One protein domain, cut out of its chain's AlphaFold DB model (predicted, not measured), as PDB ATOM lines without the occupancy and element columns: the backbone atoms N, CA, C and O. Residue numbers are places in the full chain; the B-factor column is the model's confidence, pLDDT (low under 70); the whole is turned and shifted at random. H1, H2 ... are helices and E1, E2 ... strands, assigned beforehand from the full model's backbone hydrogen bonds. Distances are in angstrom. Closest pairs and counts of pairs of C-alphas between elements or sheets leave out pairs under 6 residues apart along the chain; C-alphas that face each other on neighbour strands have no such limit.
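This is residues 2 to 178 of the 179 residues of an uncharacterized protein of Alicyclobacillus sp. TC (UniProt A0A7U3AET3). What does one see first? A strongly twisted sheet of five strands has H4 and H6 over one face, and the long helix H7 packs on both these helices. H1 lies farther from the sheet, while residues 164 to 178, of which 164 to 176 belong to H7, stick out. What are the parts? The 177 printed residues include seven named helices and five named strands, in the order H1 H2 H3 H4 E1 H5 E2 E3 H6 E4 E5 H7, mixed in class. The antiparallel sheet runs E1 E3 E5 E4 E2; the whole is compact, with a radius of gyration of the C-alphas of 17.9 A and spans of 60 by 44 by 25 A.

How is the sheet paired? E1, residues 67 to 73, pairs with E3, residues 96 to 102 (N 69 to O 100, 3.0 A), and E3 with E5, residues 135 to 141 (N 99 to O 138, 2.8 A). E4, residues 124 to 128, forms a hairpin with E5, with N 126 and O 137 at 2.8 A, and pairs with E2, residues 83 to 87, with N 84 and O 127 at 2.8 A. What is on it? H4, residues 47 to 61, is over E1 at a height of 8.3 A, its closest C-alphas being Glu 52 and Leu 70, 5.4 A. H6, residues 106 to 119, is over E5 and E4 on the same face at 9.0 A, which gives two layers; E3, H6 and E4 form a split strand-helix-strand unit, E5 between its strands, with a right-handed crossover. What does the hub touch? H7, residues 145 to 176, touches H4 at Leu 58 and Ile 155, C-alphas 7.2 A apart, and H6 at Phe 115 and Ile 158, 6.4 A, a steep tilt of 62 degrees. It only just touches H1, residues 2 to 25, with 3 pairs of C-alphas within 8 A. How do the remaining helices sit? H2, residues 30 to 34, is near H1; H3, residues 41 to 44, only just touches H4, only at the corner; H5, residues 78 to 82, only grazes the sheet. Every O i to N i+4 pair is within hydrogen-bond range in H1, H6 and H7, but 10 of 11 in H4 and 0 of 1 in H2 and H5, whose i+3 pairs are 1 of 2 and 2 of 2; H3 is too short for such a pair.

Where do the long helices begin and end? H1 spans 34.9 A from C-alpha 2 at (-6.341, 19.020, -77.905). H7 spans 46.8 A to C-alpha 176 at (-41.993, -6.749, -123.347). How long are the others? H4 measures 21.9 A, H6 20.2 A and E5 19.9 A.

How far does it reach? The two C-alphas farthest apart, Asn 2 and Arg 178, are 65.3 A apart. Is it continuous and sure? The printed part has no cut and no long link; residues 2 to 49 and 164 to 178 are under 70 in pLDDT.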
ATOM      1  N   ASN A   2      -6.261  18.682 -76.469       57.12
ATOM      2  CA  ASN A   2      -6.341  19.020 -77.905       57.12
ATOM      3  C   ASN A   2      -6.427  17.787 -78.819       57.12
ATOM      4  O   ASN A   2      -7.089  17.865 -79.844       57.12
ATOM      5  N   ASP A   3      -5.788  16.675 -78.444       66.31
ATOM      6  CA  ASP A   3      -5.713  15.486 -79.309       66.31
ATOM      7  C   ASP A   3      -7.068  14.778 -79.431       66.31
ATOM      8  O   ASP A   3      -7.523  14.521 -80.530       66.31
ATOM      9  N   GLU A   4      -7.787  14.606 -78.321       53.12
ATOM     10  CA  GLU A   4      -9.132  14.009 -78.298       53.12
ATOM     11  C   GLU A   4     -10.161  14.834 -79.093       53.12
ATOM     12  O   GLU A   4     -10.913  14.295 -79.899       53.12
ATOM     13  N   LEU A   5     -10.141  16.167 -78.954       51.06
ATOM     14  CA  LEU A   5     -10.986  17.052 -79.762       51.06
ATOM     15  C   LEU A   5     -10.627  16.973 -81.254       51.06
ATOM     16  O   LEU A   5     -11.513  17.015 -82.107       51.06
ATOM     17  N   LEU A   6      -9.335  16.885 -81.575       57.12
ATOM     18  CA  LEU A   6      -8.861  16.753 -82.949       57.12
ATOM     19  C   LEU A   6      -9.293  15.411 -83.552       57.12
ATOM     20  O   LEU A   6      -9.809  15.403 -84.666       57.12
ATOM     21  N   ASP A   7      -9.165  14.320 -82.802       61.34
ATOM     22  CA  ASP A   7      -9.592  12.980 -83.206       61.34
ATOM     23  C   ASP A   7     -11.108  12.945 -83.450       61.34
ATOM     24  O   ASP A   7     -11.559  12.483 -84.500       61.34
ATOM     25  N   HIS A   8     -11.905  13.547 -82.561       58.25
ATOM     26  CA  HIS A   8     -13.353  13.671 -82.749       58.25
ATOM     27  C   HIS A   8     -13.733  14.487 -83.989       58.25
ATOM     28  O   HIS A   8     -14.667  14.122 -84.712       58.25
ATOM     29  N   LEU A   9     -13.026  15.586 -84.259       55.72
ATOM     30  CA  LEU A   9     -13.245  16.386 -85.463       55.72
ATOM     31  C   LEU A   9     -12.854  15.613 -86.728       55.72
ATOM     32  O   LEU A   9     -13.586  15.663 -87.715       55.72
ATOM     33  N   CYS A  10     -11.741  14.879 -86.704       62.09
ATOM     34  CA  CYS A  10     -11.287  14.050 -87.819       62.09
ATOM     35  C   CYS A  10     -12.267  12.910 -88.132       62.09
ATOM     36  O   CYS A  10     -12.669  12.774 -89.288       62.09
ATOM     37  N   SER A  11     -12.718  12.169 -87.119       62.62
ATOM     38  CA  SER A  11     -13.760  11.137 -87.245       62.62
ATOM     39  C   SER A  11     -15.057  11.718 -87.827       62.62
ATOM     40  O   SER A  11     -15.604  11.238 -88.824       62.62
ATOM     41  N   SER A  12     -15.496  12.867 -87.304       60.41
ATOM     42  CA  SER A  12     -16.691  13.564 -87.795       60.41
ATOM     43  C   SER A  12     -16.582  13.972 -89.271       60.41
ATOM     44  O   SER A  12     -17.561  13.888 -90.017       60.41
ATOM     45  N   LEU A  13     -15.398  14.424 -89.702       62.50
ATOM     46  CA  LEU A  13     -15.121  14.791 -91.092       62.50
ATOM     47  C   LEU A  13     -15.040  13.583 -92.030       62.50
ATOM     48  O   LEU A  13     -15.364  13.726 -93.207       62.50
ATOM     49  N   TYR A  14     -14.652  12.411 -91.531       67.62
ATOM     50  CA  TYR A  14     -14.673  11.167 -92.294       67.62
ATOM     51  C   TYR A  14     -16.116  10.693 -92.548       67.62
ATOM     52  O   TYR A  14     -16.489  10.419 -93.692       67.62
ATOM     53  N   HIS A  15     -16.970  10.721 -91.517       65.38
ATOM     54  CA  HIS A  15     -18.390  10.343 -91.607       65.38
ATOM     55  C   HIS A  15     -19.185  11.202 -92.610       65.38
ATOM     56  O   HIS A  15     -19.766  10.688 -93.563       65.38
ATOM     57  N   LEU A  16     -19.135  12.527 -92.470       62.91
ATOM     58  CA  LEU A  16     -18.517  13.312 -93.531       62.91
ATOM     59  C   LEU A  16     -18.683  12.986 -95.009       62.91
ATOM     60  O   LEU A  16     -19.715  13.087 -95.682       62.91
ATOM     61  N   GLU A  17     -17.485  12.811 -95.532       65.12
ATOM     62  CA  GLU A  17     -17.180  12.516 -96.906       65.12
ATOM     63  C   GLU A  17     -17.851  11.215 -97.322       65.12
ATOM     64  O   GLU A  17     -18.430  11.178 -98.407       65.12
ATOM     65  N   PHE A  18     -17.901  10.221 -96.429       68.19
ATOM     66  CA  PHE A  18     -18.635   8.983 -96.661       68.19
ATOM     67  C   PHE A  18     -20.106   9.239 -97.020       68.19
ATOM     68  O   PHE A  18     -20.581   8.767 -98.054       68.19
ATOM     69  N   LEU A  19     -20.820  10.047 -96.230       63.47
ATOM     70  CA  LEU A  19     -22.222  10.385 -96.496       63.47
ATOM     71  C   LEU A  19     -22.393  11.155 -97.802       63.47
ATOM     72  O   LEU A  19     -23.306  10.881 -98.581       63.47
ATOM     73  N   ARG A  20     -21.507  12.115 -98.080       63.47
ATOM     74  CA  ARG A  20     -21.546  12.859 -99.347       63.47
ATOM     75  C   ARG A  20     -21.356  11.930-100.540       63.47
ATOM     76  O   ARG A  20     -22.041  12.089-101.551       63.47
ATOM     77  N   ASP A  21     -20.457  10.962-100.425       68.19
ATOM     78  CA  ASP A  21     -20.225   9.963-101.459       68.19
ATOM     79  C   ASP A  21     -21.392   8.992-101.597       68.19
ATOM     80  O   ASP A  21     -21.738   8.634-102.723       68.19
ATOM     81  N   ALA A  22     -22.046   8.621-100.498       64.06
ATOM     82  CA  ALA A  22     -23.284   7.854-100.527       64.06
ATOM     83  C   ALA A  22     -24.358   8.595-101.335       64.06
ATOM     84  O   ALA A  22     -24.846   8.073-102.335       64.06
ATOM     85  N   LEU A  23     -24.654   9.850-100.977       61.34
ATOM     86  CA  LEU A  23     -25.672  10.678-101.638       61.34
ATOM     87  C   LEU A  23     -25.421  10.845-103.141       61.34
ATOM     88  O   LEU A  23     -26.360  10.793-103.937       61.34
ATOM     89  N   ARG A  24     -24.152  11.004-103.537       64.62
ATOM     90  CA  ARG A  24     -23.751  11.062-104.951       64.62
ATOM     91  C   ARG A  24     -24.050   9.760-105.688       64.62
ATOM     92  O   ARG A  24     -24.466   9.809-106.843       64.62
ATOM     93  N   ARG A  25     -23.831   8.615-105.040       61.78
ATOM     94  CA  ARG A  25     -23.998   7.282-105.637       61.78
ATOM     95  C   ARG A  25     -25.462   6.867-105.770       61.78
ATOM     96  O   ARG A  25     -25.834   6.306-106.796       61.78
ATOM     97  N   VAL A  26     -26.310   7.213-104.799       54.84
ATOM     98  CA  VAL A  26     -27.742   6.859-104.826       54.84
ATOM     99  C   VAL A  26     -28.636   7.869-105.568       54.84
ATOM    100  O   VAL A  26     -29.847   7.681-105.632       54.84
ATOM    101  N   ALA A  27     -28.053   8.915-106.173       55.34
ATOM    102  CA  ALA A  27     -28.745   9.930-106.984       55.34
ATOM    103  C   ALA A  27     -29.963  10.579-106.290       55.34
ATOM    104  O   ALA A  27     -30.965  10.905-106.936       55.34
ATOM    105  N   LEU A  28     -29.890  10.758-104.969       52.50
ATOM    106  CA  LEU A  28     -30.991  11.322-104.191       52.50
ATOM    107  C   LEU A  28     -31.096  12.854-104.354       52.50
ATOM    108  O   LEU A  28     -30.095  13.517-104.637       52.50
ATOM    109  N   PRO A  29     -32.300  13.444-104.190       48.44
ATOM    110  CA  PRO A  29     -32.533  14.863-104.450       48.44
ATOM    111  C   PRO A  29     -31.809  15.790-103.462       48.44
ATOM    112  O   PRO A  29     -31.561  15.441-102.308       48.44
ATOM    113  N   GLU A  30     -31.594  17.035-103.894       50.12
ATOM    114  CA  GLU A  30     -30.994  18.155-103.142       50.12
ATOM    115  C   GLU A  30     -31.633  18.400-101.754       50.12
ATOM    116  O   GLU A  30     -31.017  19.001-100.879       50.12
ATOM    117  N   SER A  31     -32.843  17.880-101.513       42.91
ATOM    118  CA  SER A  31     -33.565  17.931-100.235       42.91
ATOM    119  C   SER A  31     -32.833  17.264 -99.063       42.91
ATOM    120  O   SER A  31     -33.139  17.571 -97.913       42.91
ATOM    121  N   LEU A  32     -31.860  16.388 -99.333       46.28
ATOM    122  CA  LEU A  32     -31.006  15.761 -98.319       46.28
ATOM    123  C   LEU A  32     -29.872  16.661 -97.807       46.28
ATOM    124  O   LEU A  32     -29.365  16.402 -96.721       46.28
ATOM    125  N   ASN A  33     -29.532  17.762 -98.495       43.66
ATOM    126  CA  ASN A  33     -28.591  18.761 -97.954       43.66
ATOM    127  C   ASN A  33     -29.105  19.434 -96.668       43.66
ATOM    128  O   ASN A  33     -28.333  20.089 -95.972       43.66
ATOM    129  N   ASN A  34     -30.396  19.280 -96.355       44.72
ATOM    130  CA  ASN A  34     -31.020  19.808 -95.145       44.72
ATOM    131  C   ASN A  34     -31.071  18.792 -93.993       44.72
ATOM    132  O   ASN A  34     -31.528  19.150 -92.910       44.72
ATOM    133  N   LEU A  35     -30.633  17.544 -94.201       43.91
ATOM    134  CA  LEU A  35     -30.466  16.603 -93.100       43.91
ATOM    135  C   LEU A  35     -29.226  17.020 -92.319       43.91
ATOM    136  O   LEU A  35     -28.086  16.780 -92.718       43.91
ATOM    137  N   THR A  36     -29.465  17.696 -91.202       45.66
ATOM    138  CA  THR A  36     -28.469  17.900 -90.161       45.66
ATOM    139  C   THR A  36     -28.167  16.534 -89.558       45.66
ATOM    140  O   THR A  36     -28.817  16.121 -88.600       45.66
ATOM    141  N   TRP A  37     -27.221  15.815 -90.163       46.84
ATOM    142  CA  TRP A  37     -26.646  14.631 -89.543       46.84
ATOM    143  C   TRP A  37     -26.064  15.040 -88.195       46.84
ATOM    144  O   TRP A  37     -25.430  16.096 -88.101       46.84
ATOM    145  N   PRO A  38     -26.341  14.290 -87.130       44.31
ATOM    146  CA  PRO A  38     -26.096  14.796 -85.801       44.31
ATOM    147  C   PRO A  38     -24.613  14.551 -85.474       44.31
ATOM    148  O   PRO A  38     -24.162  13.419 -85.330       44.31
ATOM    149  N   TYR A  39     -23.829  15.630 -85.438       40.66
ATOM    150  CA  TYR A  39     -22.384  15.594 -85.191       40.66
ATOM    151  C   TYR A  39     -22.058  15.571 -83.705       40.66
ATOM    152  O   TYR A  39     -22.567  16.397 -82.949       40.66
ATOM    153  N   GLY A  40     -21.101  14.719 -83.345       39.09
ATOM    154  CA  GLY A  40     -20.429  14.727 -82.051       39.09
ATOM    155  C   GLY A  40     -21.087  13.829 -81.007       39.09
ATOM    156  O   GLY A  40     -22.296  13.879 -80.786       39.09
ATOM    157  N   ILE A  41     -20.247  13.056 -80.313       39.94
ATOM    158  CA  ILE A  41     -20.593  12.298 -79.098       39.94
ATOM    159  C   ILE A  41     -21.215  13.235 -78.043       39.94
ATOM    160  O   ILE A  41     -22.131  12.859 -77.320       39.94
ATOM    161  N   GLU A  42     -20.792  14.503 -78.018       40.81
ATOM    162  CA  GLU A  42     -21.224  15.495 -77.028       40.81
ATOM    163  C   GLU A  42     -22.656  16.034 -77.225       40.81
ATOM    164  O   GLU A  42     -23.226  16.580 -76.281       40.81
ATOM    165  N   TYR A  43     -23.264  15.886 -78.412       39.25
ATOM    166  CA  TYR A  43     -24.602  16.432 -78.699       39.25
ATOM    167  C   TYR A  43     -25.734  15.387 -78.698       39.25
ATOM    168  O   TYR A  43     -26.897  15.789 -78.668       39.25
ATOM    169  N   ASN A  44     -25.427  14.079 -78.677       40.62
ATOM    170  CA  ASN A  44     -26.420  13.010 -78.899       40.62
ATOM    171  C   ASN A  44     -26.565  11.962 -77.781       40.62
ATOM    172  O   ASN A  44     -27.386  11.059 -77.925       40.62
ATOM    173  N   GLY A  45     -25.835  12.078 -76.669       47.88
ATOM    174  CA  GLY A  45     -25.850  11.043 -75.627       47.88
ATOM    175  C   GLY A  45     -25.010   9.818 -76.008       47.88
ATOM    176  O   GLY A  45     -24.108   9.930 -76.837       47.88
ATOM    177  N   ASP A  46     -25.266   8.679 -75.357       55.31
ATOM    178  CA  ASP A  46     -24.440   7.465 -75.445       55.31
ATOM    179  C   ASP A  46     -24.147   7.040 -76.899       55.31
ATOM    180  O   ASP A  46     -24.999   7.147 -77.782       55.31
ATOM    181  N   CYS A  47     -22.924   6.547 -77.146       59.50
ATOM    182  CA  CYS A  47     -22.381   6.243 -78.482       59.50
ATOM    183  C   CYS A  47     -23.306   5.371 -79.358       59.50
ATOM    184  O   CYS A  47     -23.292   5.495 -80.582       59.50
ATOM    185  N   GLU A  48     -24.130   4.523 -78.742       66.12
ATOM    186  CA  GLU A  48     -25.101   3.652 -79.411       66.12
ATOM    187  C   GLU A  48     -26.174   4.437 -80.180       66.12
ATOM    188  O   GLU A  48     -26.506   4.094 -81.315       66.12
ATOM    189  N   GLY A  49     -26.666   5.541 -79.604       68.31
ATOM    190  CA  GLY A  49     -27.749   6.336 -80.186       68.31
ATOM    191  C   GLY A  49     -27.348   7.040 -81.483       68.31
ATOM    192  O   GLY A  49     -28.189   7.259 -82.359       68.31
ATOM    193  N   ILE A  50     -26.057   7.353 -81.642       73.44
ATOM    194  CA  ILE A  50     -25.529   7.899 -82.895       73.44
ATOM    195  C   ILE A  50     -25.625   6.831 -83.978       73.44
ATOM    196  O   ILE A  50     -26.317   7.054 -84.968       73.44
ATOM    197  N   TYR A  51     -24.982   5.677 -83.785       78.81
ATOM    198  CA  TYR A  51     -24.931   4.613 -84.790       78.81
ATOM    199  C   TYR A  51     -26.318   4.075 -85.155       78.81
ATOM    200  O   TYR A  51     -26.590   3.848 -86.333       78.81
ATOM    201  N   GLU A  52     -27.227   3.955 -84.185       82.25
ATOM    202  CA  GLU A  52     -28.620   3.596 -84.460       82.25
ATOM    203  C   GLU A  52     -29.316   4.634 -85.355       82.25
ATOM    204  O   GLU A  52     -29.980   4.282 -86.334       82.25
ATOM    205  N   GLY A  53     -29.124   5.928 -85.071       77.00
ATOM    206  CA  GLY A  53     -29.638   7.013 -85.903       77.00
ATOM    207  C   GLY A  53     -29.094   6.961 -87.332       77.00
ATOM    208  O   GLY A  53     -29.871   7.050 -88.284       77.00
ATOM    209  N   GLN A  54     -27.783   6.742 -87.482       78.56
ATOM    210  CA  GLN A  54     -27.134   6.598 -88.789       78.56
ATOM    211  C   GLN A  54     -27.722   5.421 -89.579       78.56
ATOM    212  O   GLN A  54     -28.047   5.557 -90.759       78.56
ATOM    213  N   LEU A  55     -27.896   4.275 -88.920       83.94
ATOM    214  CA  LEU A  55     -28.461   3.069 -89.510       83.94
ATOM    215  C   LEU A  55     -29.895   3.290 -89.991       83.94
ATOM    216  O   LEU A  55     -30.223   2.966 -91.132       83.94
ATOM    217  N   ARG A  56     -30.739   3.899 -89.154       83.25
ATOM    218  CA  ARG A  56     -32.119   4.232 -89.521       83.25
ATOM    219  C   ARG A  56     -32.176   5.141 -90.748       83.25
ATOM    220  O   ARG A  56     -32.980   4.901 -91.650       83.25
ATOM    221  N   ASP A  57     -31.310   6.148 -90.807       78.44
ATOM    222  CA  ASP A  57     -31.244   7.054 -91.949       78.44
ATOM    223  C   ASP A  57     -30.790   6.308 -93.216       78.44
ATOM    224  O   ASP A  57     -31.410   6.464 -94.267       78.44
ATOM    225  N   LEU A  58     -29.786   5.428 -93.132       81.56
ATOM    226  CA  LEU A  58     -29.349   4.590 -94.259       81.56
ATOM    227  C   LEU A  58     -30.468   3.685 -94.786       81.56
ATOM    228  O   LEU A  58     -30.687   3.638 -95.998       81.56
ATOM    229  N   LEU A  59     -31.199   3.003 -93.899       84.38
ATOM    230  CA  LEU A  59     -32.342   2.158 -94.267       84.38
ATOM    231  C   LEU A  59     -33.434   2.959 -94.983       84.38
ATOM    232  O   LEU A  59     -33.983   2.506 -95.995       84.38
ATOM    233  N   TRP A  60     -33.700   4.179 -94.508       80.62
ATOM    234  CA  TRP A  60     -34.616   5.104 -95.165       80.62
ATOM    235  C   TRP A  60     -34.124   5.500 -96.566       80.62
ATOM    236  O   TRP A  60     -34.907   5.457 -97.520       80.62
ATOM    237  N   LEU A  61     -32.832   5.818 -96.726       74.50
ATOM    238  CA  LEU A  61     -32.238   6.195 -98.018       74.50
ATOM    239  C   LEU A  61     -32.371   5.088 -99.064       74.50
ATOM    240  O   LEU A  61     -32.695   5.371-100.219       74.50
ATOM    241  N   ILE A  62     -32.158   3.832 -98.667       78.88
ATOM    242  CA  ILE A  62     -32.284   2.672 -99.562       78.88
ATOM    243  C   ILE A  62     -33.733   2.173 -99.706       78.88
ATOM    244  O   ILE A  62     -33.968   1.118-100.301       78.88
ATOM    245  N   GLN A  63     -34.702   2.933 -99.176       78.56
ATOM    246  CA  GLN A  63     -36.142   2.670 -99.247       78.56
ATOM    247  C   GLN A  63     -36.524   1.281 -98.722       78.56
ATOM    248  O   GLN A  63     -37.355   0.581 -99.310       78.56
ATOM    249  N   MET A  64     -35.912   0.866 -97.613       80.69
ATOM    250  CA  MET A  64     -36.292  -0.352 -96.907       80.69
ATOM    251  C   MET A  64     -37.115   0.008 -95.669       80.69
ATOM    252  O   MET A  64     -36.548   0.556 -94.728       80.69
ATOM    253  N   PRO A  65     -38.438  -0.266 -95.641       81.31
ATOM    254  CA  PRO A  65     -39.267  -0.139 -94.441       81.31
ATOM    255  C   PRO A  65     -38.883  -1.207 -93.405       81.31
ATOM    256  O   PRO A  65     -39.594  -2.192 -93.200       81.31
ATOM    257  N   MET A  66     -37.725  -1.029 -92.784       88.06
ATOM    258  CA  MET A  66     -37.220  -1.849 -91.695       88.06
ATOM    259  C   MET A  66     -36.885  -0.937 -90.523       88.06
ATOM    260  O   MET A  66     -36.344   0.151 -90.721       88.06
ATOM    261  N   ASP A  67     -37.188  -1.407 -89.323       90.25
ATOM    262  CA  ASP A  67     -36.729  -0.788 -88.090       90.25
ATOM    263  C   ASP A  67     -35.461  -1.501 -87.625       90.25
ATOM    264  O   ASP A  67     -35.291  -2.706 -87.850       90.25
ATOM    265  N   CYS A  68     -34.573  -0.754 -86.974       89.88
ATOM    266  CA  CYS A  68     -33.359  -1.299 -86.395       89.88
ATOM    267  C   CYS A  68     -33.133  -0.762 -84.987       89.88
ATOM    268  O   CYS A  68     -33.332   0.427 -84.741       89.88
ATOM    269  N   THR A  69     -32.658  -1.638 -84.109       90.38
ATOM    270  CA  THR A  69     -32.099  -1.285 -82.803       90.38
ATOM    271  C   THR A  69     -30.645  -1.727 -82.753       90.38
ATOM    272  O   THR A  69     -30.316  -2.793 -83.281       90.38
ATOM    273  N   LEU A  70     -29.775  -0.912 -82.163       89.50
ATOM    274  CA  LEU A  70     -28.355  -1.220 -82.006       89.50
ATOM    275  C   LEU A  70     -28.007  -1.396 -80.529       89.50
ATOM    276  O   LEU A  70     -28.477  -0.650 -79.676       89.50
ATOM    277  N   THR A  71     -27.171  -2.381 -80.221       88.62
ATOM    278  CA  THR A  71     -26.696  -2.635 -78.855       88.62
ATOM    279  C   THR A  71     -25.227  -3.032 -78.879       88.62
ATOM    280  O   THR A  71     -24.821  -3.848 -79.712       88.62
ATOM    281  N   LEU A  72     -24.433  -2.476 -77.963       87.19
ATOM    282  CA  LEU A  72     -23.066  -2.912 -77.703       87.19
ATOM    283  C   LEU A  72     -23.049  -3.842 -76.483       87.19
ATOM    284  O   LEU A  72     -23.519  -3.483 -75.408       87.19
ATOM    285  N   THR A  73     -22.519  -5.052 -76.641       89.38
ATOM    286  CA  THR A  73     -22.446  -6.052 -75.558       89.38
ATOM    287  C   THR A  73     -21.158  -6.881 -75.652       89.38
ATOM    288  O   THR A  73     -20.290  -6.581 -76.464       89.38
ATOM    289  N   SER A  74     -21.010  -7.911 -74.821       87.12
ATOM    290  CA  SER A  74     -19.917  -8.892 -74.835       87.12
ATOM    291  C   SER A  74     -20.489 -10.308 -74.936       87.12
ATOM    292  O   SER A  74     -21.668 -10.514 -74.658       87.12
ATOM    293  N   THR A  75     -19.680 -11.305 -75.298       82.88
ATOM    294  CA  THR A  75     -20.150 -12.703 -75.403       82.88
ATOM    295  C   THR A  75     -20.584 -13.353 -74.090       82.88
ATOM    296  O   THR A  75     -21.201 -14.413 -74.130       82.88
ATOM    297  N   ASP A  76     -20.263 -12.749 -72.945       78.62
ATOM    298  CA  ASP A  76     -20.591 -13.285 -71.617       78.62
ATOM    299  C   ASP A  76     -22.024 -12.924 -71.159       78.62
ATOM    300  O   ASP A  76     -22.405 -13.192 -70.019       78.62
ATOM    301  N   ASP A  77     -22.817 -12.300 -72.032       78.06
ATOM    302  CA  ASP A  77     -24.194 -11.875 -71.765       78.06
ATOM    303  C   ASP A  77     -25.194 -13.050 -71.859       78.06
ATOM    304  O   ASP A  77     -25.120 -13.883 -72.765       78.06
ATOM    305  N   GLU A  78     -26.182 -13.099 -70.956       81.31
ATOM    306  CA  GLU A  78     -27.257 -14.113 -70.957       81.31
ATOM    307  C   GLU A  78     -28.110 -14.050 -72.237       81.31
ATOM    308  O   GLU A  78     -28.776 -15.019 -72.604       81.31
ATOM    309  N   LEU A  79     -28.052 -12.928 -72.962       81.44
ATOM    310  CA  LEU A  79     -28.688 -12.738 -74.263       81.44
ATOM    311  C   LEU A  79     -28.420 -13.901 -75.240       81.44
ATOM    312  O   LEU A  79     -29.323 -14.303 -75.976       81.44
ATOM    313  N   PHE A  80     -27.215 -14.481 -75.237       84.38
ATOM    314  CA  PHE A  80     -26.834 -15.529 -76.190       84.38
ATOM    315  C   PHE A  80     -27.506 -16.886 -75.940       84.38
ATOM    316  O   PHE A  80     -27.576 -17.691 -76.870       84.38
ATOM    317  N   ASP A  81     -28.084 -17.126 -74.757       85.12
ATOM    318  CA  ASP A  81     -28.797 -18.375 -74.437       85.12
ATOM    319  C   ASP A  81     -30.061 -18.576 -75.287       85.12
ATOM    320  O   ASP A  81     -30.594 -19.685 -75.408       85.12
ATOM    321  N   HIS A  82     -30.564 -17.494 -75.878       85.94
ATOM    322  CA  HIS A  82     -31.791 -17.477 -76.668       85.94
ATOM    323  C   HIS A  82     -31.547 -17.226 -78.160       85.94
ATOM    324  O   HIS A  82     -32.495 -17.254 -78.955       85.94
ATOM    325  N   LEU A  83     -30.286 -17.050 -78.566       89.06
ATOM    326  CA  LEU A  83     -29.909 -16.800 -79.952       89.06
ATOM    327  C   LEU A  83     -29.476 -18.079 -80.672       89.06
ATOM    328  O   LEU A  83     -28.717 -18.900 -80.168       89.06
ATOM    329  N   SER A  84     -29.925 -18.222 -81.915       89.69
ATOM    330  CA  SER A  84     -29.450 -19.243 -82.846       89.69
ATOM    331  C   SER A  84     -28.538 -18.627 -83.898       89.69
ATOM    332  O   SER A  84     -28.955 -17.740 -84.645       89.69
ATOM    333  N   LEU A  85     -27.306 -19.130 -83.993       90.88
ATOM    334  CA  LEU A  85     -26.328 -18.708 -84.994       90.88
ATOM    335  C   LEU A  85     -26.653 -19.308 -86.371       90.88
ATOM    336  O   LEU A  85     -26.778 -20.520 -86.532       90.88
ATOM    337  N   VAL A  86     -26.775 -18.439 -87.372       90.25
ATOM    338  CA  VAL A  86     -27.060 -18.768 -88.777       90.25
ATOM    339  C   VAL A  86     -25.800 -18.675 -89.639       90.25
ATOM    340  O   VAL A  86     -25.625 -19.477 -90.554       90.25
ATOM    341  N   GLN A  87     -24.936 -17.692 -89.376       92.88
ATOM    342  CA  GLN A  87     -23.671 -17.473 -90.083       92.88
ATOM    343  C   GLN A  87     -22.627 -16.891 -89.129       92.88
ATOM    344  O   GLN A  87     -22.989 -16.193 -88.185       92.88
ATOM    345  N   GLY A  88     -21.357 -17.128 -89.443       88.44
ATOM    346  CA  GLY A  88     -20.210 -16.594 -88.725       88.44
ATOM    347  C   GLY A  88     -19.740 -17.564 -87.653       88.44
ATOM    348  O   GLY A  88     -20.308 -18.641 -87.473       88.44
ATOM    349  N   GLU A  89     -18.679 -17.184 -86.957       86.50
ATOM    350  CA  GLU A  89     -18.204 -17.907 -85.785       86.50
ATOM    351  C   GLU A  89     -18.221 -16.950 -84.600       86.50
ATOM    352  O   GLU A  89     -17.551 -15.919 -84.619       86.50
ATOM    353  N   LEU A  90     -19.009 -17.285 -83.577       83.06
ATOM    354  CA  LEU A  90     -19.006 -16.545 -82.325       83.06
ATOM    355  C   LEU A  90     -17.792 -17.001 -81.513       83.06
ATOM    356  O   LEU A  90     -17.758 -18.120 -81.000       83.06
ATOM    357  N   TRP A  91     -16.775 -16.151 -81.449       79.19
ATOM    358  CA  TRP A  91     -15.644 -16.313 -80.539       79.19
ATOM    359  C   TRP A  91     -15.860 -15.427 -79.323       79.19
ATOM    360  O   TRP A  91     -16.567 -14.429 -79.435       79.19
ATOM    361  N   ASN A  92     -15.216 -15.756 -78.201       82.62
ATOM    362  CA  ASN A  92     -15.188 -14.850 -77.059       82.62
ATOM    363  C   ASN A  92     -14.644 -13.494 -77.521       82.62
ATOM    364  O   ASN A  92     -13.494 -13.411 -77.958       82.62
ATOM    365  N   ALA A  93     -15.502 -12.484 -77.456       82.19
ATOM    366  CA  ALA A  93     -15.225 -11.123 -77.873       82.19
ATOM    367  C   ALA A  93     -15.581 -10.199 -76.711       82.19
ATOM    368  O   ALA A  93     -16.662 -10.317 -76.121       82.19
ATOM    369  N   ASP A  94     -14.660  -9.294 -76.398       86.44
ATOM    370  CA  ASP A  94     -14.814  -8.315 -75.327       86.44
ATOM    371  C   ASP A  94     -15.873  -7.275 -75.715       86.44
ATOM    372  O   ASP A  94     -16.584  -6.757 -74.852       86.44
ATOM    373  N   LEU A  95     -16.012  -7.005 -77.021       88.06
ATOM    374  CA  LEU A  95     -17.017  -6.104 -77.571       88.06
ATOM    375  C   LEU A  95     -17.687  -6.674 -78.830       88.06
ATOM    376  O   LEU A  95     -17.044  -7.129 -79.776       88.06
ATOM    377  N   LEU A  96     -19.010  -6.580 -78.868       90.88
ATOM    378  CA  LEU A  96     -19.889  -6.959 -79.964       90.88
ATOM    379  C   LEU A  96     -20.835  -5.804 -80.264       90.88
ATOM    380  O   LEU A  96     -21.460  -5.270 -79.354       90.88
ATOM    381  N   MET A  97     -21.005  -5.476 -81.543       91.88
ATOM    382  CA  MET A  97     -22.092  -4.613 -82.002       91.88
ATOM    383  C   MET A  97     -23.181  -5.465 -82.633       91.88
ATOM    384  O   MET A  97     -22.952  -6.104 -83.660       91.88
ATOM    385  N   LEU A  98     -24.361  -5.467 -82.018       93.25
ATOM    386  CA  LEU A  98     -25.531  -6.202 -82.476       93.25
ATOM    387  C   LEU A  98     -26.551  -5.229 -83.065       93.25
ATOM    388  O   LEU A  98     -26.972  -4.281 -82.410       93.25
ATOM    389  N   MET A  99     -26.958  -5.485 -84.304       94.94
ATOM    390  CA  MET A  99     -28.002  -4.746 -85.008       94.94
ATOM    391  C   MET A  99     -29.213  -5.659 -85.179       94.94
ATOM    392  O   MET A  99     -29.159  -6.650 -85.913       94.94
ATOM    393  N   TYR A 100     -30.295  -5.345 -84.474       94.06
ATOM    394  CA  TYR A 100     -31.547  -6.093 -84.484       94.06
ATOM    395  C   TYR A 100     -32.508  -5.486 -85.506       94.06
ATOM    396  O   TYR A 100     -33.004  -4.378 -85.305       94.06
ATOM    397  N   PHE A 101     -32.792  -6.210 -86.590       94.88
ATOM    398  CA  PHE A 101     -33.655  -5.737 -87.673       94.88
ATOM    399  C   PHE A 101     -35.042  -6.363 -87.604       94.88
ATOM    400  O   PHE A 101     -35.182  -7.585 -87.531       94.88
ATOM    401  N   THR A 102     -36.072  -5.528 -87.742       93.00
ATOM    402  CA  THR A 102     -37.466  -5.960 -87.913       93.00
ATOM    403  C   THR A 102     -38.104  -5.271 -89.108       93.00
ATOM    404  O   THR A 102     -37.621  -4.255 -89.602       93.00
ATOM    405  N   SER A 103     -39.194  -5.837 -89.616       90.19
ATOM    406  CA  SER A 103     -39.936  -5.242 -90.719       90.19
ATOM    407  C   SER A 103     -41.380  -5.721 -90.724       90.19
ATOM    408  O   SER A 103     -41.633  -6.902 -90.467       90.19
ATOM    409  N   PRO A 104     -42.333  -4.859 -91.117       88.31
ATOM    410  CA  PRO A 104     -43.674  -5.292 -91.485       88.31
ATOM    411  C   PRO A 104     -43.712  -6.144 -92.771       88.31
ATOM    412  O   PRO A 104     -44.765  -6.696 -93.079       88.31
ATOM    413  N   GLN A 105     -42.608  -6.244 -93.528       89.75
ATOM    414  CA  GLN A 105     -42.486  -7.007 -94.780       89.75
ATOM    415  C   GLN A 105     -41.398  -8.095 -94.646       89.75
ATOM    416  O   GLN A 105     -40.229  -7.848 -94.961       89.75
ATOM    417  N   PRO A 106     -41.744  -9.309 -94.170       87.00
ATOM    418  CA  PRO A 106     -40.778 -10.377 -93.890       87.00
ATOM    419  C   PRO A 106     -39.884 -10.761 -95.075       87.00
ATOM    420  O   PRO A 106     -38.717 -11.102 -94.897       87.00
ATOM    421  N   GLU A 107     -40.401 -10.684 -96.300       87.12
ATOM    422  CA  GLU A 107     -39.648 -10.953 -97.522       87.12
ATOM    423  C   GLU A 107     -38.467  -9.992 -97.716       87.12
ATOM    424  O   GLU A 107     -37.410 -10.418 -98.185       87.12
ATOM    425  N   GLN A 108     -38.605  -8.730 -97.298       85.31
ATOM    426  CA  GLN A 108     -37.527  -7.749 -97.385       85.31
ATOM    427  C   GLN A 108     -36.432  -8.011 -96.355       85.31
ATOM    428  O   GLN A 108     -35.260  -7.846 -96.676       85.31
ATOM    429  N   LEU A 109     -36.786  -8.474 -95.150       90.56
ATOM    430  CA  LEU A 109     -35.792  -8.905 -94.160       90.56
ATOM    431  C   LEU A 109     -34.973 -10.081 -94.679       90.56
ATOM    432  O   LEU A 109     -33.754 -10.105 -94.533       90.56
ATOM    433  N   VAL A 110     -35.640 -11.055 -95.303       89.38
ATOM    434  CA  VAL A 110     -34.972 -12.220 -95.888       89.38
ATOM    435  C   VAL A 110     -34.038 -11.791 -97.021       89.38
ATOM    436  O   VAL A 110     -32.885 -12.218 -97.041       89.38
ATOM    437  N   GLU A 111     -34.508 -10.929 -97.929       88.69
ATOM    438  CA  GLU A 111     -33.696 -10.332 -98.998       88.69
ATOM    439  C   GLU A 111     -32.467  -9.605 -98.426       88.69
ATOM    440  O   GLU A 111     -31.336  -9.879 -98.830       88.69
ATOM    441  N   PHE A 112     -32.677  -8.720 -97.449       91.25
ATOM    442  CA  PHE A 112     -31.626  -7.919 -96.827       91.25
ATOM    443  C   PHE A 112     -30.571  -8.789 -96.143       91.25
ATOM    444  O   PHE A 112     -29.375  -8.633 -96.392       91.25
ATOM    445  N   ARG A 113     -31.013  -9.779 -95.360       94.00
ATOM    446  CA  ARG A 113     -30.135 -10.759 -94.716       94.00
ATOM    447  C   ARG A 113     -29.274 -11.492 -95.742       94.00
ATOM    448  O   ARG A 113     -28.077 -11.634 -95.521       94.00
ATOM    449  N   TYR A 114     -29.846 -11.941 -96.862       91.44
ATOM    450  CA  TYR A 114     -29.068 -12.620 -97.904       91.44
ATOM    451  C   TYR A 114     -27.988 -11.725 -98.504       91.44
ATOM    452  O   TYR A 114     -26.881 -12.196 -98.769       91.44
ATOM    453  N   PHE A 115     -28.277 -10.441 -98.703       92.06
ATOM    454  CA  PHE A 115     -27.254  -9.521 -99.173       92.06
ATOM    455  C   PHE A 115     -26.134  -9.310 -98.151       92.06
ATOM    456  O   PHE A 115     -24.970  -9.298 -98.550       92.06
ATOM    457  N   ILE A 116     -26.456  -9.195 -96.859       94.19
ATOM    458  CA  ILE A 116     -25.437  -9.106 -95.802       94.19
ATOM    459  C   ILE A 116     -24.580 -10.372 -95.803       94.19
ATOM    460  O   ILE A 116     -23.363 -10.273 -95.867       94.19
ATOM    461  N   GLN A 117     -25.194 -11.557 -95.836       92.56
ATOM    462  CA  GLN A 117     -24.473 -12.833 -95.914       92.56
ATOM    463  C   GLN A 117     -23.521 -12.891 -97.116       92.56
ATOM    464  O   GLN A 117     -22.389 -13.359 -97.009       92.56
ATOM    465  N   TRP A 118     -23.960 -12.385 -98.270       90.19
ATOM    466  CA  TRP A 118     -23.151 -12.372 -99.484       90.19
ATOM    467  C   TRP A 118     -21.983 -11.380 -99.424       90.19
ATOM    468  O   TRP A 118     -20.867 -11.720 -99.819       90.19
ATOM    469  N   LEU A 119     -22.228 -10.158 -98.947       91.31
ATOM    470  CA  LEU A 119     -21.229  -9.088 -98.907       91.31
ATOM    471  C   LEU A 119     -20.283  -9.211 -97.706       91.31
ATOM    472  O   LEU A 119     -19.134  -8.780 -97.787       91.31
ATOM    473  N   ARG A 120     -20.757  -9.818 -96.614       94.12
ATOM    474  CA  ARG A 120     -20.061  -9.973 -95.334       94.12
ATOM    475  C   ARG A 120     -20.191 -11.405 -94.803       94.12
ATOM    476  O   ARG A 120     -20.848 -11.658 -93.795       94.12
ATOM    477  N   PRO A 121     -19.552 -12.384 -95.464       92.75
ATOM    478  CA  PRO A 121     -19.717 -13.803 -95.138       92.75
ATOM    479  C   PRO A 121     -19.096 -14.223 -93.797       92.75
ATOM    480  O   PRO A 121     -19.300 -15.352 -93.358       92.75
ATOM    481  N   LYS A 122     -18.290 -13.353 -93.178       90.94
ATOM    482  CA  LYS A 122     -17.621 -13.618 -91.897       90.94
ATOM    483  C   LYS A 122     -18.407 -13.098 -90.698       90.94
ATOM    484  O   LYS A 122     -18.186 -13.583 -89.594       90.94
ATOM    485  N   ASP A 123     -19.300 -12.144 -90.926       94.62
ATOM    486  CA  ASP A 123     -20.071 -11.507 -89.872       94.62
ATOM    487  C   ASP A 123     -21.098 -12.477 -89.291       94.62
ATOM    488  O   ASP A 123     -21.552 -13.425 -89.956       94.62
ATOM    489  N   LEU A 124     -21.485 -12.201 -88.047       94.88
ATOM    490  CA  LEU A 124     -22.465 -12.991 -87.326       94.88
ATOM    491  C   LEU A 124     -23.856 -12.683 -87.865       94.88
ATOM    492  O   LEU A 124     -24.271 -11.527 -87.921       94.88
ATOM    493  N   ILE A 125     -24.606 -13.726 -88.198       96.06
ATOM    494  CA  ILE A 125     -26.046 -13.622 -88.432       96.06
ATOM    495  C   ILE A 125     -26.725 -14.538 -87.439       96.06
ATOM    496  O   ILE A 125     -26.421 -15.727 -87.394       96.06
ATOM    497  N   MET A 126     -27.640 -13.986 -86.654       94.50
ATOM    498  CA  MET A 126     -28.335 -14.690 -85.585       94.50
ATOM    499  C   MET A 126     -29.846 -14.469 -85.686       94.50
ATOM    500  O   MET A 126     -30.323 -13.556 -86.363       94.50
ATOM    501  N   ILE A 127     -30.601 -15.340 -85.029       91.88
ATOM    502  CA  ILE A 127     -32.053 -15.244 -84.873       91.88
ATOM    503  C   ILE A 127     -32.358 -15.441 -83.393       91.88
ATOM    504  O   ILE A 127     -31.861 -16.393 -82.792       91.88
ATOM    505  N   ASP A 128     -33.176 -14.569 -82.821       89.44
ATOM    506  CA  ASP A 128     -33.724 -14.754 -81.487       89.44
ATOM    507  C   ASP A 128     -34.885 -15.753 -81.540       89.44
ATOM    508  O   ASP A 128     -35.878 -15.585 -82.247       89.44
ATOM    509  N   THR A 129     -34.744 -16.845 -80.799       83.31
ATOM    510  CA  THR A 129     -35.717 -17.944 -80.800       83.31
ATOM    511  C   THR A 129     -36.932 -17.695 -79.910       83.31
ATOM    512  O   THR A 129     -37.878 -18.481 -79.941       83.31
ATOM    513  N   THR A 130     -36.925 -16.616 -79.126       83.00
ATOM    514  CA  THR A 130     -37.990 -16.271 -78.173       83.00
ATOM    515  C   THR A 130     -39.012 -15.284 -78.733       83.00
ATOM    516  O   THR A 130     -40.092 -15.130 -78.162       83.00
ATOM    517  N   HIS A 131     -38.702 -14.646 -79.864       77.19
ATOM    518  CA  HIS A 131     -39.554 -13.654 -80.511       77.19
ATOM    519  C   HIS A 131     -40.335 -14.245 -81.697       77.19
ATOM    520  O   HIS A 131     -39.759 -14.818 -82.620       77.19
ATOM    521  N   ASP A 132     -41.655 -14.029 -81.713       74.56
ATOM    522  CA  ASP A 132     -42.554 -14.501 -82.784       74.56
ATOM    523  C   ASP A 132     -42.539 -13.611 -84.046       74.56
ATOM    524  O   ASP A 132     -43.044 -13.997 -85.104       74.56
ATOM    525  N   SER A 133     -42.001 -12.390 -83.957       82.81
ATOM    526  CA  SER A 133     -41.936 -11.468 -85.094       82.81
ATOM    527  C   SER A 133     -40.826 -11.860 -86.068       82.81
ATOM    528  O   SER A 133     -39.799 -12.411 -85.686       82.81
ATOM    529  N   SER A 134     -41.005 -11.556 -87.357       87.94
ATOM    530  CA  SER A 134     -39.924 -11.725 -88.334       87.94
ATOM    531  C   SER A 134     -38.804 -10.732 -88.042       87.94
ATOM    532  O   SER A 134     -39.024  -9.521 -88.066       87.94
ATOM    533  N   HIS A 135     -37.613 -11.257 -87.781       93.12
ATOM    534  CA  HIS A 135     -36.436 -10.473 -87.446       93.12
ATOM    535  C   HIS A 135     -35.161 -11.231 -87.831       93.12
ATOM    536  O   HIS A 135     -35.191 -12.423 -88.155       93.12
ATOM    537  N   PHE A 136     -34.032 -10.537 -87.793       95.31
ATOM    538  CA  PHE A 136     -32.718 -11.162 -87.691       95.31
ATOM    539  C   PHE A 136     -31.750 -10.196 -87.008       95.31
ATOM    540  O   PHE A 136     -31.972  -8.986 -86.986       95.31
ATOM    541  N   ILE A 137     -30.669 -10.745 -86.468       95.31
ATOM    542  CA  ILE A 137     -29.603  -9.986 -85.826       95.31
ATOM    543  C   ILE A 137     -28.358 -10.092 -86.693       95.31
ATOM    544  O   ILE A 137     -27.961 -11.192 -87.081       95.31
ATOM    545  N   TRP A 138     -27.737  -8.956 -86.984       96.94
ATOM    546  CA  TRP A 138     -26.409  -8.890 -87.584       96.94
ATOM    547  C   TRP A 138     -25.418  -8.417 -86.526       96.94
ATOM    548  O   TRP A 138     -25.587  -7.343 -85.953       96.94
ATOM    549  N   GLY A 139     -24.418  -9.245 -86.241       94.88
ATOM    550  CA  GLY A 139     -23.386  -8.970 -85.252       94.88
ATOM    551  C   GLY A 139     -22.012  -8.758 -85.881       94.88
ATOM    552  O   GLY A 139     -21.608  -9.506 -86.775       94.88
ATOM    553  N   ILE A 140     -21.281  -7.772 -85.364       93.81
ATOM    554  CA  ILE A 140     -19.876  -7.502 -85.686       93.81
ATOM    555  C   ILE A 140     -19.055  -7.656 -84.405       93.81
ATOM    556  O   ILE A 140     -19.358  -7.032 -83.387       93.81
ATOM    557  N   THR A 141     -18.027  -8.500 -84.463       91.75
ATOM    558  CA  THR A 141     -17.083  -8.734 -83.363       91.75
ATOM    559  C   THR A 141     -15.984  -7.684 -83.367       91.75
ATOM    560  O   THR A 141     -15.417  -7.427 -84.427       91.75
ATOM    561  N   GLU A 142     -15.643  -7.147 -82.198       89.38
ATOM    562  CA  GLU A 142     -14.586  -6.145 -82.015       89.38
ATOM    563  C   GLU A 142     -14.704  -4.967 -83.007       89.38
ATOM    564  O   GLU A 142     -13.793  -4.719 -83.805       89.38
ATOM    565  N   PRO A 143     -15.855  -4.263 -83.019       89.00
ATOM    566  CA  PRO A 143     -16.141  -3.229 -84.006       89.00
ATOM    567  C   PRO A 143     -15.179  -2.043 -83.845       89.00
ATOM    568  O   PRO A 143     -15.240  -1.297 -82.868       89.00
ATOM    569  N   SER A 144     -14.305  -1.839 -84.833       87.75
ATOM    570  CA  SER A 144     -13.556  -0.591 -84.999       87.75
ATOM    571  C   SER A 144     -14.374   0.432 -85.788       87.75
ATOM    572  O   SER A 144     -15.336   0.079 -86.469       87.75
ATOM    573  N   GLU A 145     -13.971   1.703 -85.753       79.81
ATOM    574  CA  GLU A 145     -14.607   2.756 -86.559       79.81
ATOM    575  C   GLU A 145     -14.612   2.411 -88.061       79.81
ATOM    576  O   GLU A 145     -15.648   2.510 -88.719       79.81
ATOM    577  N   ASP A 146     -13.495   1.900 -88.586       81.81
ATOM    578  CA  ASP A 146     -13.399   1.432 -89.973       81.81
ATOM    579  C   ASP A 146     -14.386   0.292 -90.268       81.81
ATOM    580  O   ASP A 146     -14.981   0.241 -91.347       81.81
ATOM    581  N   GLU A 147     -14.576  -0.626 -89.318       89.25
ATOM    582  CA  GLU A 147     -15.473  -1.766 -89.497       89.25
ATOM    583  C   GLU A 147     -16.948  -1.348 -89.448       89.25
ATOM    584  O   GLU A 147     -17.751  -1.824 -90.254       89.25
ATOM    585  N   ILE A 148     -17.293  -0.384 -88.594       86.31
ATOM    586  CA  ILE A 148     -18.621   0.244 -88.565       86.31
ATOM    587  C   ILE A 148     -18.902   0.941 -89.904       86.31
ATOM    588  O   ILE A 148     -19.951   0.744 -90.516       86.31
ATOM    589  N   MET A 149     -17.938   1.697 -90.424       82.75
ATOM    590  CA  MET A 149     -18.091   2.400 -91.700       82.75
ATOM    591  C   MET A 149     -18.186   1.435 -92.889       82.75
ATOM    592  O   MET A 149     -18.950   1.655 -93.832       82.75
ATOM    593  N   ASN A 150     -17.482   0.308 -92.820       87.31
ATOM    594  CA  ASN A 150     -17.603  -0.788 -93.773       87.31
ATOM    595  C   ASN A 150     -18.990  -1.471 -93.702       87.31
ATOM    596  O   ASN A 150     -19.555  -1.857 -94.734       87.31
ATOM    597  N   ALA A 151     -19.585  -1.572 -92.511       91.25
ATOM    598  CA  ALA A 151     -20.964  -2.023 -92.340       91.25
ATOM    599  C   ALA A 151     -21.956  -1.058 -93.017       91.25
ATOM    600  O   ALA A 151     -22.814  -1.493 -93.787       91.25
ATOM    601  N   TRP A 152     -21.785   0.256 -92.850       88.69
ATOM    602  CA  TRP A 152     -22.598   1.263 -93.545       88.69
ATOM    603  C   TRP A 152     -22.459   1.209 -95.067       88.69
ATOM    604  O   TRP A 152     -23.464   1.209 -95.783       88.69
ATOM    605  N   GLU A 153     -21.235   1.092 -95.582       85.19
ATOM    606  CA  GLU A 153     -20.976   0.913 -97.018       85.19
ATOM    607  C   GLU A 153     -21.663  -0.350 -97.554       85.19
ATOM    608  O   GLU A 153     -22.180  -0.358 -98.673       85.19
ATOM    609  N   THR A 154     -21.713  -1.415 -96.751       91.75
ATOM    610  CA  THR A 154     -22.429  -2.644 -97.107       91.75
ATOM    611  C   THR A 154     -23.906  -2.347 -97.339       91.75
ATOM    612  O   THR A 154     -24.418  -2.686 -98.401       91.75
ATOM    613  N   ILE A 155     -24.579  -1.655 -96.416       89.81
ATOM    614  CA  ILE A 155     -26.003  -1.301 -96.545       89.81
ATOM    615  C   ILE A 155     -26.261  -0.468 -97.804       89.81
ATOM    616  O   ILE A 155     -27.209  -0.732 -98.548       89.81
ATOM    617  N   LEU A 156     -25.389   0.497 -98.097       83.50
ATOM    618  CA  LEU A 156     -25.496   1.304 -99.311       83.50
ATOM    619  C   LEU A 156     -25.386   0.456-100.579       83.50
ATOM    620  O   LEU A 156     -26.213   0.600-101.479       83.50
ATOM    621  N   ARG A 157     -24.427  -0.476-100.635       82.19
ATOM    622  CA  ARG A 157     -24.280  -1.407-101.765       82.19
ATOM    623  C   ARG A 157     -25.514  -2.277-101.956       82.19
ATOM    624  O   ARG A 157     -25.885  -2.560-103.093       82.19
ATOM    625  N   ILE A 158     -26.180  -2.670-100.870       86.12
ATOM    626  CA  ILE A 158     -27.466  -3.371-100.955       86.12
ATOM    627  C   ILE A 158     -28.493  -2.492-101.668       86.12
ATOM    628  O   ILE A 158     -29.125  -2.937-102.629       86.12
ATOM    629  N   GLY A 159     -28.610  -1.226-101.263       80.88
ATOM    630  CA  GLY A 159     -29.466  -0.247-101.931       80.88
ATOM    631  C   GLY A 159     -29.143  -0.076-103.417       80.88
ATOM    632  O   GLY A 159     -30.044  -0.144-104.252       80.88
ATOM    633  N   GLU A 160     -27.866   0.084-103.769       75.56
ATOM    634  CA  GLU A 160     -27.407   0.215-105.159       75.56
ATOM    635  C   GLU A 160     -27.810  -0.990-106.013       75.56
ATOM    636  O   GLU A 160     -28.359  -0.830-107.107       75.56
ATOM    637  N   VAL A 161     -27.588  -2.202-105.500       77.25
ATOM    638  CA  VAL A 161     -27.944  -3.445-106.187       77.25
ATOM    639  C   VAL A 161     -29.458  -3.540-106.383       77.25
ATOM    640  O   VAL A 161     -29.914  -3.829-107.495       77.25
ATOM    641  N   ARG A 162     -30.253  -3.234-105.352       76.81
ATOM    642  CA  ARG A 162     -31.723  -3.246-105.435       76.81
ATOM    643  C   ARG A 162     -32.249  -2.227-106.438       76.81
ATOM    644  O   ARG A 162     -33.075  -2.577-107.282       76.81
ATOM    645  N   MET A 163     -31.743  -0.994-106.410       70.25
ATOM    646  CA  MET A 163     -32.120   0.045-107.373       70.25
ATOM    647  C   MET A 163     -31.732  -0.338-108.801       70.25
ATOM    648  O   MET A 163     -32.527  -0.166-109.727       70.25
ATOM    649  N   PHE A 164     -30.529  -0.885-108.997       67.06
ATOM    650  CA  PHE A 164     -30.080  -1.347-110.305       67.06
ATOM    651  C   PHE A 164     -31.005  -2.437-110.857       67.06
ATOM    652  O   PHE A 164     -31.533  -2.290-111.961       67.06
ATOM    653  N   TYR A 165     -31.267  -3.499-110.088       64.62
ATOM    654  CA  TYR A 165     -32.145  -4.582-110.534       64.62
ATOM    655  C   TYR A 165     -33.603  -4.145-110.684       64.62
ATOM    656  O   TYR A 165     -34.255  -4.565-111.639       64.62
ATOM    657  N   GLY A 166     -34.096  -3.252-109.822       62.44
ATOM    658  CA  GLY A 166     -35.407  -2.627-109.971       62.44
ATOM    659  C   GLY A 166     -35.529  -1.912-111.317       62.44
ATOM    660  O   GLY A 166     -36.434  -2.208-112.098       62.44
ATOM    661  N   ASN A 167     -34.564  -1.057-111.652       59.25
ATOM    662  CA  ASN A 167     -34.546  -0.315-112.915       59.25
ATOM    663  C   ASN A 167     -34.356  -1.220-114.145       59.25
ATOM    664  O   ASN A 167     -34.994  -1.002-115.178       59.25
ATOM    665  N   VAL A 168     -33.531  -2.268-114.054       57.34
ATOM    666  CA  VAL A 168     -33.346  -3.248-115.141       57.34
ATOM    667  C   VAL A 168     -34.611  -4.082-115.366       57.34
ATOM    668  O   VAL A 168     -35.005  -4.293-116.515       57.34
ATOM    669  N   ALA A 169     -35.289  -4.513-114.299       51.41
ATOM    670  CA  ALA A 169     -36.569  -5.214-114.388       51.41
ATOM    671  C   ALA A 169     -37.650  -4.328-115.030       51.41
ATOM    672  O   ALA A 169     -38.376  -4.788-115.913       51.41
ATOM    673  N   HIS A 170     -37.691  -3.038-114.680       48.12
ATOM    674  CA  HIS A 170     -38.598  -2.069-115.299       48.12
ATOM    675  C   HIS A 170     -38.275  -1.849-116.782       48.12
ATOM    676  O   HIS A 170     -39.184  -1.834-117.610       48.12
ATOM    677  N   ALA A 171     -36.993  -1.748-117.151       45.66
ATOM    678  CA  ALA A 171     -36.568  -1.616-118.545       45.66
ATOM    679  C   ALA A 171     -36.906  -2.857-119.390       45.66
ATOM    680  O   ALA A 171     -37.215  -2.730-120.577       45.66
ATOM    681  N   ARG A 172     -36.868  -4.057-118.796       42.69
ATOM    682  CA  ARG A 172     -37.279  -5.306-119.448       42.69
ATOM    683  C   ARG A 172     -38.796  -5.380-119.629       42.69
ATOM    684  O   ARG A 172     -39.239  -5.607-120.753       42.69
ATOM    685  N   ALA A 173     -39.572  -5.094-118.583       46.16
ATOM    686  CA  ALA A 173     -41.033  -5.030-118.655       46.16
ATOM    687  C   ALA A 173     -41.512  -3.998-119.698       46.16
ATOM    688  O   ALA A 173     -42.439  -4.253-120.460       46.16
ATOM    689  N   TRP A 174     -40.817  -2.861-119.811       37.53
ATOM    690  CA  TRP A 174     -41.084  -1.849-120.838       37.53
ATOM    691  C   TRP A 174     -40.817  -2.318-122.275       37.53
ATOM    692  O   TRP A 174     -41.499  -1.868-123.197       37.53
ATOM    693  N   ARG A 175     -39.830  -3.197-122.492       45.00
ATOM    694  CA  ARG A 175     -39.573  -3.797-123.813       45.00
ATOM    695  C   ARG A 175     -40.595  -4.876-124.148       45.00
ATOM    696  O   ARG A 175     -41.033  -4.927-125.287       45.00
ATOM    697  N   GLU A 176     -40.987  -5.691-123.173       48.44
ATOM    698  CA  GLU A 176     -41.993  -6.749-123.347       48.44
ATOM    699  C   GLU A 176     -43.394  -6.167-123.621       48.44
ATOM    700  O   GLU A 176     -44.125  -6.715-124.433       48.44
ATOM    701  N   LEU A 177     -43.740  -5.005-123.052       40.62
ATOM    702  CA  LEU A 177     -44.994  -4.284-123.347       40.62
ATOM    703  C   LEU A 177     -45.019  -3.573-124.715       40.62
ATOM    704  O   LEU A 177     -46.075  -3.112-125.147       40.62
ATOM    705  N   ARG A 178     -43.866  -3.433-125.383       38.50
ATOM    706  CA  ARG A 178     -43.742  -2.859-126.738       38.50
ATOM    707  C   ARG A 178     -43.393  -3.902-127.807       38.50
ATOM    708  O   ARG A 178     -43.169  -3.508-128.953       38.50
TER     709      ARG A 178